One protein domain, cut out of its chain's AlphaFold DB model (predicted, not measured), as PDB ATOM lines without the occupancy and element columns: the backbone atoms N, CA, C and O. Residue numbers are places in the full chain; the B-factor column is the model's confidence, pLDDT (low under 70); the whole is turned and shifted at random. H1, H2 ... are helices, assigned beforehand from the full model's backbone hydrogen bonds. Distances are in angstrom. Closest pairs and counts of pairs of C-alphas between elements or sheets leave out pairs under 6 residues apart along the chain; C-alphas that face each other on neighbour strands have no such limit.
ATOM      1  N   LEU A  27     -91.527  35.097  41.307       51.84
ATOM      2  CA  LEU A  27     -90.951  35.392  42.621       51.84
ATOM      3  C   LEU A  27     -91.949  35.353  43.787       51.84
ATOM      4  O   LEU A  27     -91.510  35.449  44.926       51.84
ATOM      5  N   SER A  28     -93.266  35.240  43.564       54.78
ATOM      6  CA  SER A  28     -94.225  35.350  44.679       54.78
ATOM      7  C   SER A  28     -94.118  34.179  45.657       54.78
ATOM      8  O   SER A  28     -94.085  34.406  46.865       54.78
ATOM      9  N   ASP A  29     -94.031  32.942  45.163       59.62
ATOM     10  CA  ASP A  29     -93.946  31.759  46.032       59.62
ATOM     11  C   ASP A  29     -92.588  31.657  46.727       59.62
ATOM     12  O   ASP A  29     -92.507  31.356  47.923       59.62
ATOM     13  N   GLU A  30     -91.518  31.981  46.005       60.84
ATOM     14  CA  GLU A  30     -90.170  32.053  46.563       60.84
ATOM     15  C   GLU A  30     -90.110  33.132  47.653       60.84
ATOM     16  O   GLU A  30     -89.663  32.868  48.766       60.84
ATOM     17  N   TYR A  31     -90.663  34.320  47.395       61.25
ATOM     18  CA  TYR A  31     -90.725  35.415  48.362       61.25
ATOM     19  C   TYR A  31     -91.547  35.062  49.607       61.25
ATOM     20  O   TYR A  31     -91.122  35.349  50.728       61.25
ATOM     21  N   VAL A  32     -92.696  34.398  49.446       69.31
ATOM     22  CA  VAL A  32     -93.501  33.903  50.576       69.31
ATOM     23  C   VAL A  32     -92.713  32.877  51.393       69.31
ATOM     24  O   VAL A  32     -92.746  32.915  52.628       69.31
ATOM     25  N   SER A  33     -91.960  32.000  50.730       70.12
ATOM     26  CA  SER A  33     -91.109  30.998  51.376       70.12
ATOM     27  C   SER A  33     -89.948  31.640  52.143       70.12
ATOM     28  O   SER A  33     -89.740  31.317  53.316       70.12
ATOM     29  N   TYR A  34     -89.267  32.629  51.556       70.75
ATOM     30  CA  TYR A  34     -88.227  33.408  52.234       70.75
ATOM     31  C   TYR A  34     -88.784  34.190  53.423       70.75
ATOM     32  O   TYR A  34     -88.163  34.230  54.482       70.75
ATOM     33  N   ASN A  35     -89.983  34.758  53.305       75.94
ATOM     34  CA  ASN A  35     -90.615  35.473  54.411       75.94
ATOM     35  C   ASN A  35     -90.940  34.541  55.592       75.94
ATOM     36  O   ASN A  35     -90.729  34.901  56.751       75.94
ATOM     37  N   ARG A  36     -91.379  33.306  55.316       80.00
ATOM     38  CA  ARG A  36     -91.554  32.270  56.352       80.00
ATOM     39  C   ARG A  36     -90.223  31.888  57.005       80.00
ATOM     40  O   ARG A  36     -90.183  31.711  58.222       80.00
ATOM     41  N   LEU A  37     -89.147  31.770  56.224       81.06
ATOM     42  CA  LEU A  37     -87.805  31.465  56.731       81.06
ATOM     43  C   LEU A  37     -87.286  32.572  57.659       81.06
ATOM     44  O   LEU A  37     -86.849  32.275  58.769       81.06
ATOM     45  N   VAL A  38     -87.402  33.835  57.244       81.44
ATOM     46  CA  VAL A  38     -87.031  34.997  58.068       81.44
ATOM     47  C   VAL A  38     -87.836  35.025  59.364       81.44
ATOM     48  O   VAL A  38     -87.263  35.229  60.430       81.44
ATOM     49  N   GLY A  39     -89.137  34.725  59.307       80.75
ATOM     50  CA  GLY A  39     -89.966  34.615  60.508       80.75
ATOM     51  C   GLY A  39     -89.457  33.554  61.493       80.75
ATOM     52  O   GLY A  39     -89.367  33.820  62.691       80.75
ATOM     53  N   LYS A  40     -89.063  32.371  61.004       84.94
ATOM     54  CA  LYS A  40     -88.463  31.315  61.842       84.94
ATOM     55  C   LYS A  40     -87.111  31.739  62.421       84.94
ATOM     56  O   LYS A  40     -86.840  31.471  63.588       84.94
ATOM     57  N   LEU A  41     -86.286  32.423  61.630       83.62
ATOM     58  CA  LEU A  41     -84.984  32.933  62.058       83.62
ATOM     59  C   LEU A  41     -85.124  33.968  63.182       83.62
ATOM     60  O   LEU A  41     -84.434  33.880  64.191       83.62
ATOM     61  N   GLN A  42     -86.067  34.902  63.043       83.12
ATOM     62  CA  GLN A  42     -86.370  35.902  64.068       83.12
ATOM     63  C   GLN A  42     -86.913  35.257  65.347       83.12
ATOM     64  O   GLN A  42     -86.541  35.657  66.445       83.12
ATOM     65  N   GLN A  43     -87.771  34.238  65.231       85.38
ATOM     66  CA  GLN A  43     -88.236  33.474  66.393       85.38
ATOM     67  C   GLN A  43     -87.083  32.752  67.097       85.38
ATOM     68  O   GLN A  43     -87.041  32.717  68.323       85.38
ATOM     69  N   PHE A  44     -86.141  32.194  66.334       85.00
ATOM     70  CA  PHE A  44     -84.950  31.554  66.883       85.00
ATOM     71  C   PHE A  44     -84.036  32.563  67.593       85.00
ATOM     72  O   PHE A  44     -83.628  32.315  68.722       85.00
ATOM     73  N   ALA A  45     -83.790  33.727  66.985       82.62
ATOM     74  CA  ALA A  45     -83.009  34.807  67.588       82.62
ATOM     75  C   ALA A  45     -83.635  35.320  68.897       82.62
ATOM     76  O   ALA A  45     -82.924  35.495  69.882       82.62
ATOM     77  N   LYS A  46     -84.967  35.464  68.948       83.94
ATOM     78  CA  LYS A  46     -85.692  35.856  70.169       83.94
ATOM     79  C   LYS A  46     -85.547  34.839  71.296       83.94
ATOM     80  O   LYS A  46     -85.243  35.219  72.418       83.94
ATOM     81  N   LYS A  47     -85.689  33.546  70.990       84.62
ATOM     82  CA  LYS A  47     -85.455  32.473  71.973       84.62
ATOM     83  C   LYS A  47     -84.010  32.459  72.477       84.62
ATOM     84  O   LYS A  47     -83.772  32.172  73.642       84.62
ATOM     85  N   LEU A  48     -83.047  32.794  71.612       82.31
ATOM     86  CA  LEU A  48     -81.650  32.983  72.008       82.31
ATOM     87  C   LEU A  48     -81.451  34.196  72.928       82.31
ATOM     88  O   LEU A  48     -80.605  34.143  73.816       82.31
ATOM     89  N   ALA A  49     -82.214  35.271  72.724       80.69
ATOM     90  CA  ALA A  49     -82.160  36.471  73.555       80.69
ATOM     91  C   ALA A  49     -82.810  36.279  74.940       80.69
ATOM     92  O   ALA A  49     -82.397  36.939  75.890       80.69
ATOM     93  N   GLU A  50     -83.788  35.372  75.064       84.69
ATOM     94  CA  GLU A  50     -84.430  34.997  76.336       84.69
ATOM     95  C   GLU A  50     -83.516  34.163  77.256       84.69
ATOM     96  O   GLU A  50     -83.722  34.138  78.469       84.69
ATOM     97  N   LEU A  51     -82.500  33.493  76.700       82.00
ATOM     98  CA  LEU A  51     -81.521  32.711  77.460       82.00
ATOM     99  C   LEU A  51     -80.518  33.620  78.198       82.00
ATOM    100  O   LEU A  51     -80.141  34.677  77.673       82.00
ATOM    101  N   PRO A  52     -80.029  33.219  79.386       77.81
ATOM    102  CA  PRO A  52     -79.072  34.015  80.143       77.81
ATOM    103  C   PRO A  52     -77.755  34.202  79.361       77.81
ATOM    104  O   PRO A  52     -77.353  33.333  78.584       77.81
ATOM    105  N   PRO A  53     -77.090  35.361  79.511       71.94
ATOM    106  CA  PRO A  53     -75.914  35.726  78.716       71.94
ATOM    107  C   PRO A  53     -74.673  34.868  78.991       71.94
ATOM    108  O   PRO A  53     -73.804  34.814  78.125       71.94
ATOM    109  N   ASP A  54     -74.617  34.188  80.139       77.75
ATOM    110  CA  ASP A  54     -73.466  33.384  80.573       77.75
ATOM    111  C   ASP A  54     -73.510  31.919  80.111       77.75
ATOM    112  O   ASP A  54     -72.547  31.182  80.313       77.75
ATOM    113  N   ASP A  55     -74.594  31.471  79.470       80.88
ATOM    114  CA  ASP A  55     -74.649  30.109  78.943       80.88
ATOM    115  C   ASP A  55     -73.739  29.969  77.712       80.88
ATOM    116  O   ASP A  55     -73.975  30.576  76.661       80.88
ATOM    117  N   GLU A  56     -72.747  29.075  77.785       84.19
ATOM    118  CA  GLU A  56     -71.860  28.741  76.657       84.19
ATOM    119  C   GLU A  56     -72.647  28.342  75.397       84.19
ATOM    120  O   GLU A  56     -72.246  28.636  74.267       84.19
ATOM    121  N   PHE A  57     -73.813  27.719  75.583       84.44
ATOM    122  CA  PHE A  57     -74.712  27.338  74.499       84.44
ATOM    123  C   PHE A  57     -75.215  28.549  73.702       84.44
ATOM    124  O   PHE A  57     -75.265  28.501  72.468       84.44
ATOM    125  N   ARG A  58     -75.556  29.653  74.378       82.94
ATOM    126  CA  ARG A  58     -76.017  30.887  73.730       82.94
ATOM    127  C   ARG A  58     -74.898  31.499  72.895       82.94
ATOM    128  O   ARG A  58     -75.147  31.882  71.750       82.94
ATOM    129  N   ILE A  59     -73.681  31.558  73.435       83.69
ATOM    130  CA  ILE A  59     -72.512  32.150  72.766       83.69
ATOM    131  C   ILE A  59     -72.177  31.360  71.497       83.69
ATOM    132  O   ILE A  59     -72.195  31.919  70.399       83.69
ATOM    133  N   GLN A  60     -72.001  30.040  71.620       87.19
ATOM    134  CA  GLN A  60     -71.667  29.178  70.482       87.19
ATOM    135  C   GLN A  60     -72.751  29.190  69.398       87.19
ATOM    136  O   GLN A  60     -72.454  29.150  68.203       87.19
ATOM    137  N   THR A  61     -74.026  29.214  69.795       85.00
ATOM    138  CA  THR A  61     -75.141  29.198  68.840       85.00
ATOM    139  C   THR A  61     -75.291  30.545  68.137       85.00
ATOM    140  O   THR A  61     -75.530  30.572  66.929       85.00
ATOM    141  N   THR A  62     -75.089  31.653  68.855       83.88
ATOM    142  CA  THR A  62     -75.090  33.009  68.283       83.88
ATOM    143  C   THR A  62     -73.976  33.166  67.256       83.88
ATOM    144  O   THR A  62     -74.232  33.599  66.135       83.88
ATOM    145  N   GLU A  63     -72.759  32.745  67.594       85.75
ATOM    146  CA  GLU A  63     -71.604  32.833  66.702       85.75
ATOM    147  C   GLU A  63     -71.807  31.996  65.429       85.75
ATOM    148  O   GLU A  63     -71.631  32.488  64.312       85.75
ATOM    149  N   LYS A  64     -72.296  30.755  65.571       86.50
ATOM    150  CA  LYS A  64     -72.639  29.891  64.428       86.50
ATOM    151  C   LYS A  64     -73.727  30.498  63.540       86.50
ATOM    152  O   LYS A  64     -73.675  30.335  62.321       86.50
ATOM    153  N   LEU A  65     -74.725  31.152  64.134       83.31
ATOM    154  CA  LEU A  65     -75.826  31.772  63.404       83.31
ATOM    155  C   LEU A  65     -75.341  32.969  62.584       83.31
ATOM    156  O   LEU A  65     -75.618  33.046  61.387       83.31
ATOM    157  N   VAL A  66     -74.599  33.877  63.220       82.56
ATOM    158  CA  VAL A  66     -74.108  35.098  62.578       82.56
ATOM    159  C   VAL A  66     -73.086  34.769  61.496       82.56
ATOM    160  O   VAL A  66     -73.199  35.297  60.392       82.56
ATOM    161  N   LYS A  67     -72.177  33.818  61.746       84.81
ATOM    162  CA  LYS A  67     -71.212  33.348  60.745       84.81
ATOM    163  C   LYS A  67     -71.896  32.822  59.484       84.81
ATOM    164  O   LYS A  67     -71.583  33.263  58.388       84.81
ATOM    165  N   LYS A  68     -72.910  31.960  59.625       82.62
ATOM    166  CA  LYS A  68     -73.670  31.453  58.468       82.62
ATOM    167  C   LYS A  68     -74.397  32.562  57.706       82.62
ATOM    168  O   LYS A  68     -74.479  32.515  56.484       82.62
ATOM    169  N   LEU A  69     -74.960  33.541  58.414       77.94
ATOM    170  CA  LEU A  69     -75.649  34.677  57.792       77.94
ATOM    171  C   LEU A  69     -74.682  35.621  57.064       77.94
ATOM    172  O   LEU A  69     -75.060  36.208  56.046       77.94
ATOM    173  N   TYR A  70     -73.455  35.742  57.567       78.94
ATOM    174  CA  TYR A  70     -72.369  36.468  56.922       78.94
ATOM    175  C   TYR A  70     -71.848  35.726  55.683       78.94
ATOM    176  O   TYR A  70     -71.782  36.322  54.612       78.94
ATOM    177  N   ASP A  71     -71.611  34.413  55.778       77.19
ATOM    178  CA  ASP A  71     -71.201  33.564  54.646       77.19
ATOM    179  C   ASP A  71     -72.234  33.590  53.503       77.19
ATOM    180  O   ASP A  71     -71.885  33.552  52.323       77.19
ATOM    181  N   MET A  72     -73.525  33.701  53.839       69.25
ATOM    182  CA  MET A  72     -74.612  33.869  52.867       69.25
ATOM    183  C   MET A  72     -74.723  35.297  52.294       69.25
ATOM    184  O   MET A  72     -75.542  35.531  51.403       69.25
ATOM    185  N   GLY A  73     -73.941  36.263  52.786       68.69
ATOM    186  CA  GLY A  73     -73.943  37.656  52.324       68.69
ATOM    187  C   GLY A  73     -75.197  38.449  52.710       68.69
ATOM    188  O   GLY A  73     -75.522  39.447  52.066       68.69
ATOM    189  N   ILE A  74     -75.933  37.995  53.730       70.50
ATOM    190  CA  ILE A  74     -77.170  38.639  54.200       70.50
ATOM    191  C   ILE A  74     -76.851  39.712  55.247       70.50
ATOM    192  O   ILE A  74     -77.491  40.763  55.272       70.50
ATOM    193  N   LEU A  75     -75.856  39.453  56.100       71.00
ATOM    194  CA  LEU A  75     -75.314  40.419  57.054       71.00
ATOM    195  C   LEU A  75     -74.004  40.999  56.519       71.00
ATOM    196  O   LEU A  75     -73.152  40.262  56.038       71.00
ATOM    197  N   LEU A  76     -73.822  42.316  56.652       64.56
ATOM    198  CA  LEU A  76     -72.566  42.990  56.298       64.56
ATOM    199  C   LEU A  76     -71.521  42.951  57.429       64.56
ATOM    200  O   LEU A  76     -70.379  43.343  57.211       64.56
ATOM    201  N   SER A  77     -71.895  42.518  58.637       60.28
ATOM    202  CA  SER A  77     -71.018  42.523  59.812       60.28
ATOM    203  C   SER A  77     -71.229  41.282  60.677       60.28
ATOM    204  O   SER A  77     -72.365  40.862  60.901       60.28
ATOM    205  N   GLU A  78     -70.128  40.730  61.186       59.94
ATOM    206  CA  GLU A  78     -70.060  39.475  61.947       59.94
ATOM    207  C   GLU A  78     -70.466  39.607  63.431       59.94
ATOM    208  O   GLU A  78     -70.485  38.616  64.152       59.94
ATOM    209  N   GLY A  79     -70.789  40.814  63.918       57.78
ATOM    210  CA  GLY A  79     -70.862  41.077  65.365       57.78
ATOM    211  C   GLY A  79     -72.244  41.326  65.979       57.78
ATOM    212  O   GLY A  79     -72.348  41.408  67.199       57.78
ATOM    213  N   SER A  80     -73.314  41.496  65.194       61.66
ATOM    214  CA  SER A  80     -74.576  42.044  65.722       61.66
ATOM    215  C   SER A  80     -75.741  41.054  65.667       61.66
ATOM    216  O   SER A  80     -76.376  40.879  64.629       61.66
ATOM    217  N   LEU A  81     -76.096  40.472  66.819       67.69
ATOM    218  CA  LEU A  81     -77.351  39.723  66.988       67.69
ATOM    219  C   LEU A  81     -78.583  40.626  66.774       67.69
ATOM    220  O   LEU A  81     -79.601  40.173  66.260       67.69
ATOM    221  N   ALA A  82     -78.471  41.925  67.074       68.06
ATOM    222  CA  ALA A  82     -79.525  42.910  66.817       68.06
ATOM    223  C   ALA A  82     -79.805  43.098  65.313       68.06
ATOM    224  O   ALA A  82     -80.934  43.376  64.903       68.06
ATOM    225  N   ALA A  83     -78.794  42.891  64.465       65.88
ATOM    226  CA  ALA A  83     -78.983  42.898  63.021       65.88
ATOM    227  C   ALA A  83     -79.829  41.706  62.552       65.88
ATOM    228  O   ALA A  83     -80.533  41.844  61.561       65.88
ATOM    229  N   VAL A  84     -79.831  40.577  63.279       69.25
ATOM    230  CA  VAL A  84     -80.623  39.376  62.949       69.25
ATOM    231  C   VAL A  84     -82.125  39.605  63.140       69.25
ATOM    232  O   VAL A  84     -82.936  39.127  62.348       69.25
ATOM    233  N   GLU A  85     -82.515  40.380  64.152       68.31
ATOM    234  CA  GLU A  85     -83.926  40.690  64.416       68.31
ATOM    235  C   GLU A  85     -84.535  41.639  63.377       68.31
ATOM    236  O   GLU A  85     -85.734  41.579  63.105       68.31
ATOM    237  N   THR A  86     -83.706  42.487  62.769       67.81
ATOM    238  CA  THR A  86     -84.127  43.493  61.782       67.81
ATOM    239  C   THR A  86     -84.029  43.001  60.337       67.81
ATOM    240  O   THR A  86     -84.358  43.746  59.412       67.81
ATOM    241  N   ILE A  87     -83.620  41.745  60.109       69.62
ATOM    242  CA  ILE A  87     -83.518  41.212  58.750       69.62
ATOM    243  C   ILE A  87     -84.910  41.107  58.125       69.62
ATOM    244  O   ILE A  87     -85.828  40.506  58.684       69.62
ATOM    245  N   HIS A  88     -85.037  41.650  56.916       65.94
ATOM    246  CA  HIS A  88     -86.222  41.525  56.080       65.94
ATOM    247  C   HIS A  88     -86.007  40.489  54.968       65.94
ATOM    248  O   HIS A  88     -84.896  40.315  54.462       65.94
ATOM    249  N   ALA A  89     -87.096  39.857  54.514       58.09
ATOM    250  CA  ALA A  89     -87.092  38.918  53.384       58.09
ATOM    251  C   ALA A  89     -86.487  39.510  52.098       58.09
ATOM    252  O   ALA A  89     -85.996  38.784  51.240       58.09
ATOM    253  N   SER A  90     -86.463  40.836  51.977       58.81
ATOM    254  CA  SER A  90     -85.849  41.558  50.868       58.81
ATOM    255  C   SER A  90     -84.319  41.527  50.852       58.81
ATOM    256  O   SER A  90     -83.737  41.545  49.770       58.81
ATOM    257  N   ALA A  91     -83.659  41.442  52.010       61.22
ATOM    258  CA  ALA A  91     -82.205  41.278  52.096       61.22
ATOM    259  C   ALA A  91     -81.783  39.869  51.646       61.22
ATOM    260  O   ALA A  91     -80.834  39.713  50.875       61.22
ATOM    261  N   PHE A  92     -82.565  38.858  52.043       62.56
ATOM    262  CA  PHE A  92     -82.462  37.489  51.530       62.56
ATOM    263  C   PHE A  92     -82.731  37.440  50.027       62.56
ATOM    264  O   PHE A  92     -81.951  36.869  49.278       62.56
ATOM    265  N   CYS A  93     -83.800  38.098  49.571       58.75
ATOM    266  CA  CYS A  93     -84.136  38.147  48.158       58.75
ATOM    267  C   CYS A  93     -82.997  38.778  47.356       58.75
ATOM    268  O   CYS A  93     -82.599  38.197  46.370       58.75
ATOM    269  N   LYS A  94     -82.379  39.886  47.779       58.75
ATOM    270  CA  LYS A  94     -81.277  40.513  47.022       58.75
ATOM    271  C   LYS A  94     -80.011  39.652  46.943       58.75
ATOM    272  O   LYS A  94     -79.459  39.512  45.855       58.75
ATOM    273  N   SER A  95     -79.564  39.079  48.060       55.12
ATOM    274  CA  SER A  95     -78.356  38.234  48.110       55.12
ATOM    275  C   SER A  95     -78.560  36.909  47.368       55.12
ATOM    276  O   SER A  95     -77.770  36.547  46.497       55.12
ATOM    277  N   ILE A  96     -79.680  36.230  47.626       58.41
ATOM    278  CA  ILE A  96     -79.993  34.932  47.024       58.41
ATOM    279  C   ILE A  96     -80.470  35.095  45.580       58.41
ATOM    280  O   ILE A  96     -80.050  34.317  44.732       58.41
ATOM    281  N   CYS A  97     -81.258  36.121  45.233       49.59
ATOM    282  CA  CYS A  97     -81.599  36.404  43.833       49.59
ATOM    283  C   CYS A  97     -80.385  36.834  43.033       49.59
ATOM    284  O   CYS A  97     -80.349  36.518  41.855       49.59
ATOM    285  N   ALA A  98     -79.385  37.511  43.601       49.16
ATOM    286  CA  ALA A  98     -78.160  37.771  42.851       49.16
ATOM    287  C   ALA A  98     -77.531  36.440  42.419       49.16
ATOM    288  O   ALA A  98     -77.340  36.222  41.228       49.16
ATOM    289  N   VAL A  99     -77.330  35.501  43.344       49.56
ATOM    290  CA  VAL A  99     -76.764  34.180  43.026       49.56
ATOM    291  C   VAL A  99     -77.688  33.367  42.116       49.56
ATOM    292  O   VAL A  99     -77.235  32.803  41.125       49.56
ATOM    293  N   HIS A 100     -78.991  33.341  42.389       53.25
ATOM    294  CA  HIS A 100     -79.962  32.552  41.640       53.25
ATOM    295  C   HIS A 100     -80.237  33.135  40.246       53.25
ATOM    296  O   HIS A 100     -80.262  32.383  39.278       53.25
ATOM    297  N   LEU A 101     -80.362  34.460  40.078       50.78
ATOM    298  CA  LEU A 101     -80.442  35.091  38.753       50.78
ATOM    299  C   LEU A 101     -79.122  34.987  37.997       50.78
ATOM    300  O   LEU A 101     -79.166  34.814  36.780       50.78
ATOM    301  N   ILE A 102     -77.965  35.080  38.662       52.06
ATOM    302  CA  ILE A 102     -76.669  34.861  38.006       52.06
ATOM    303  C   ILE A 102     -76.581  33.413  37.520       52.06
ATOM    304  O   ILE A 102     -76.281  33.201  36.348       52.06
ATOM    305  N   ASN A 103     -76.914  32.432  38.362       54.62
ATOM    306  CA  ASN A 103     -76.911  31.019  37.991       54.62
ATOM    307  C   ASN A 103     -77.927  30.733  36.888       54.62
ATOM    308  O   ASN A 103     -77.574  30.134  35.884       54.62
ATOM    309  N   ARG A 104     -79.152  31.246  36.984       59.41
ATOM    310  CA  ARG A 104     -80.203  31.030  35.985       59.41
ATOM    311  C   ARG A 104     -79.902  31.701  34.646       59.41
ATOM    312  O   ARG A 104     -80.138  31.101  33.602       59.41
ATOM    313  N   ARG A 105     -79.331  32.913  34.647       59.44
ATOM    314  CA  ARG A 105     -78.913  33.593  33.408       59.44
ATOM    315  C   ARG A 105     -77.680  32.946  32.791       59.44
ATOM    316  O   ARG A 105     -77.665  32.732  31.587       59.44
ATOM    317  N   ARG A 106     -76.650  32.625  33.579       61.69
ATOM    318  CA  ARG A 106     -75.403  32.055  33.044       61.69
ATOM    319  C   ARG A 106     -75.572  30.592  32.637       61.69
ATOM    320  O   ARG A 106     -75.167  30.233  31.537       61.69
ATOM    321  N   LEU A 107     -76.222  29.776  33.467       67.38
ATOM    322  CA  LEU A 107     -76.497  28.369  33.168       67.38
ATOM    323  C   LEU A 107     -77.530  28.227  32.049       67.38
ATOM    324  O   LEU A 107     -77.334  27.415  31.153       67.38
ATOM    325  N   GLY A 108     -78.576  29.060  32.032       71.69
ATOM    326  CA  GLY A 108     -79.571  29.053  30.956       71.69
ATOM    327  C   GLY A 108     -78.960  29.353  29.585       71.69
ATOM    328  O   GLY A 108     -79.254  28.669  28.610       71.69
ATOM    329  N   VAL A 109     -78.043  30.323  29.512       73.94
ATOM    330  CA  VAL A 109     -77.326  30.660  28.268       73.94
ATOM    331  C   VAL A 109     -76.302  29.583  27.881       73.94
ATOM    332  O   VAL A 109     -76.128  29.303  26.694       73.94
ATOM    333  N   MET A 110     -75.648  28.946  28.857       76.12
ATOM    334  CA  MET A 110     -74.731  27.821  28.623       76.12
ATOM    335  C   MET A 110     -75.458  26.578  28.089       76.12
ATOM    336  O   MET A 110     -74.960  25.940  27.165       76.12
ATOM    337  N   LEU A 111     -76.658  26.270  28.595       75.25
ATOM    338  CA  LEU A 111     -77.483  25.150  28.124       75.25
ATOM    339  C   LEU A 111     -77.878  25.293  26.646       75.25
ATOM    340  O   LEU A 111     -77.896  24.303  25.916       75.25
ATOM    341  N   ILE A 112     -78.131  26.524  26.197       77.50
ATOM    342  CA  ILE A 112     -78.408  26.828  24.786       77.50
ATOM    343  C   ILE A 112     -77.138  26.663  23.941       77.50
ATOM    344  O   ILE A 112     -77.179  26.042  22.880       77.50
ATOM    345  N   HIS A 113     -75.989  27.149  24.424       79.00
ATOM    346  CA  HIS A 113     -74.703  26.975  23.734       79.00
ATOM    347  C   HIS A 113     -74.300  25.503  23.577       79.00
ATOM    348  O   HIS A 113     -73.763  25.119  22.541       79.00
ATOM    349  N   MET A 114     -74.590  24.671  24.578       82.69
ATOM    350  CA  MET A 114     -74.335  23.228  24.546       82.69
ATOM    351  C   MET A 114     -75.409  22.434  23.782       82.69
ATOM    352  O   MET A 114     -75.332  21.209  23.736       82.69
ATOM    353  N   LYS A 115     -76.398  23.108  23.169       81.31
ATOM    354  CA  LYS A 115     -77.536  22.502  22.451       81.31
ATOM    355  C   LYS A 115     -78.360  21.523  23.301       81.31
ATOM    356  O   LYS A 115     -78.991  20.619  22.764       81.31
ATOM    357  N   MET A 116     -78.363  21.700  24.623       74.31
ATOM    358  CA  MET A 116     -79.175  20.899  25.549       74.31
ATOM    359  C   MET A 116     -80.596  21.456  25.705       74.31
ATOM    360  O   MET A 116     -81.490  20.742  26.144       74.31
ATOM    361  N   ALA A 117     -80.800  22.724  25.347       74.88
ATOM    362  CA  ALA A 117     -82.102  23.370  25.262       74.88
ATOM    363  C   ALA A 117     -82.156  24.223  23.994       74.88
ATOM    364  O   ALA A 117     -81.178  24.896  23.660       74.88
ATOM    365  N   HIS A 118     -83.292  24.217  23.300       77.00
ATOM    366  CA  HIS A 118     -83.451  25.012  22.083       77.00
ATOM    367  C   HIS A 118     -83.826  26.461  22.401       77.00
ATOM    368  O   HIS A 118     -83.390  27.379  21.709       77.00
ATOM    369  N   ASN A 119     -84.584  26.667  23.483       76.62
ATOM    370  CA  ASN A 119     -85.124  27.965  23.878       76.62
ATOM    371  C   ASN A 119     -84.825  28.295  25.347       76.62
ATOM    372  O   ASN A 119     -84.654  27.412  26.191       76.62
ATOM    373  N   LEU A 120     -84.844  29.591  25.680       68.38
ATOM    374  CA  LEU A 120     -84.585  30.079  27.041       68.38
ATOM    375  C   LEU A 120     -85.610  29.558  28.065       68.38
ATOM    376  O   LEU A 120     -85.255  29.333  29.215       68.38
ATOM    377  N   GLU A 121     -86.866  29.342  27.663       74.56
ATOM    378  CA  GLU A 121     -87.912  28.788  28.543       74.56
ATOM    379  C   GLU A 121     -87.722  27.298  28.840       74.56
ATOM    380  O   GLU A 121     -88.028  26.832  29.933       74.56
ATOM    381  N   GLU A 122     -87.173  26.549  27.891       73.75
ATOM    382  CA  GLU A 122     -86.891  25.128  28.058       73.75
ATOM    383  C   GLU A 122     -85.674  24.921  28.967       73.75
ATOM    384  O   GLU A 122     -85.726  24.132  29.912       73.75
ATOM    385  N   ALA A 123     -84.626  25.729  28.766       71.31
ATOM    386  CA  ALA A 123     -83.482  25.800  29.673       71.31
ATOM    387  C   ALA A 123     -83.922  26.151  31.104       71.31
ATOM    388  O   ALA A 123     -83.447  25.575  32.079       71.31
ATOM    389  N   ASP A 124     -84.877  27.071  31.228       72.00
ATOM    390  CA  ASP A 124     -85.436  27.494  32.503       72.00
ATOM    391  C   ASP A 124     -86.216  26.376  33.217       72.00
ATOM    392  O   ASP A 124     -86.079  26.170  34.425       72.00
ATOM    393  N   ASN A 125     -87.002  25.604  32.469       76.94
ATOM    394  CA  ASN A 125     -87.718  24.448  33.005       76.94
ATOM    395  C   ASN A 125     -86.766  23.329  33.448       76.94
ATOM    396  O   ASN A 125     -86.988  22.738  34.505       76.94
ATOM    397  N   LEU A 126     -85.689  23.084  32.698       75.00
ATOM    398  CA  LEU A 126     -84.655  22.109  33.058       75.00
ATOM    399  C   LEU A 126     -83.936  22.492  34.356       75.00
ATOM    400  O   LEU A 126     -83.791  21.653  35.243       75.00
ATOM    401  N   ILE A 127     -83.550  23.763  34.508       74.31
ATOM    402  CA  ILE A 127     -82.899  24.256  35.732       74.31
ATOM    403  C   ILE A 127     -83.814  24.066  36.950       74.31
ATOM    404  O   ILE A 127     -83.363  23.570  37.982       74.31
ATOM    405  N   ARG A 128     -85.110  24.388  36.829       71.56
ATOM    406  CA  ARG A 128     -86.087  24.163  37.910       71.56
ATOM    407  C   ARG A 128     -86.246  22.687  38.267       71.56
ATOM    408  O   ARG A 128     -86.343  22.350  39.445       71.56
ATOM    409  N   HIS A 129     -86.280  21.813  37.264       74.94
ATOM    410  CA  HIS A 129     -86.422  20.373  37.481       74.94
ATOM    411  C   HIS A 129     -85.215  19.772  38.206       74.94
ATOM    412  O   HIS A 129     -85.386  18.915  39.068       74.94
ATOM    413  N   VAL A 130     -84.003  20.232  37.882       67.88
ATOM    414  CA  VAL A 130     -82.775  19.801  38.564       67.88
ATOM    415  C   VAL A 130     -82.729  20.324  40.001       67.88
ATOM    416  O   VAL A 130     -82.383  19.560  40.898       67.88
ATOM    417  N   GLY A 131     -83.133  21.579  40.237       59.19
ATOM    418  CA  GLY A 131     -83.201  22.164  41.582       59.19
ATOM    419  C   GLY A 131     -84.074  21.348  42.540       59.19
ATOM    420  O   GLY A 131     -83.588  20.905  43.571       59.19
ATOM    421  N   ASN A 132     -85.308  21.026  42.137       56.59
ATOM    422  CA  ASN A 132     -86.234  20.220  42.951       56.59
ATOM    423  C   ASN A 132     -85.736  18.797  43.259       56.59
ATOM    424  O   ASN A 132     -86.257  18.145  44.161       56.59
ATOM    425  N   LYS A 133     -84.776  18.279  42.488       48.41
ATOM    426  CA  LYS A 133     -84.254  16.915  42.641       48.41
ATOM    427  C   LYS A 133     -83.046  16.839  43.581       48.41
ATOM    428  O   LYS A 133     -82.687  15.741  43.979       48.41
ATOM    429  N   MET A 134     -82.424  17.978  43.901       46.59
ATOM    430  CA  MET A 134     -81.280  18.078  44.821       46.59
ATOM    431  C   MET A 134     -81.710  18.299  46.283       46.59
ATOM    432  O   MET A 134     -80.870  18.227  47.175       46.59
ATOM    433  N   ASP A 135     -83.003  18.548  46.519       40.09
ATOM    434  CA  ASP A 135     -83.616  18.720  47.845       40.09
ATOM    435  C   ASP A 135     -84.196  17.400  48.429       40.09
ATOM    436  O   ASP A 135     -84.956  17.434  49.399       40.09
TER     437      ASP A 135
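What this domain is: This is residues 27 to 135 of the 136 residues of an uncharacterized protein of Oscillospiraceae bacterium (UniProt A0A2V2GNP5). Two long helices, H1 and H4, overlap over part of their lengths in a loose rod. Toward one end H2 folds back from H1 and short H3 packs on H1; toward the other, H5 folds back on H4. The printed part, 109 residues with five named helices, H1 to H5, is all helix, with radius of gyration of the C-alphas 18.1 A and spans 60 by 23 by 22 A.

Where its parts are: H1, residues 27 to 50, begins at C-alpha (-90.951, 35.392, 42.621) and measures 34.3 A. H2 is 56 to 71, 22.5 A; H3 81 to 85, 7.1 A; H4 89 to 113, 34.3 A, with a kink of 33 degrees near 96. H5, 120 to 133, 20.4 A, ends at C-alpha (-84.254, 16.915, 42.641).

How they stand to each other: H1, with 31 to 38 alone, touches H4, closest C-alphas Asn 35 and Ala 89, 5.0 A, at a steep tilt of 41 degrees, opposite ways. H1 and H2 are close but not clearly touching, C-alphas Leu 48 and Arg 58 6.3 A apart. H3 touches H1, closest C-alphas Glu 85 and Gln 42, 5.4 A. H5 touches H4, closest C-alphas Ala 123 and Gly 108, 5.2 A. Every O i to N i+4 pair is within hydrogen-bond range in H1, H2 and H4; H5 has 9 of 10, H3 0 of 1 but 2 of 2 O i to N i+3.

The domain as a whole: The farthest C-alphas, Asp 54 and His 118, are 59.9 A apart. There is no cut and no long link. pLDDT is under 70 at 47 residues, among them 76 to 107.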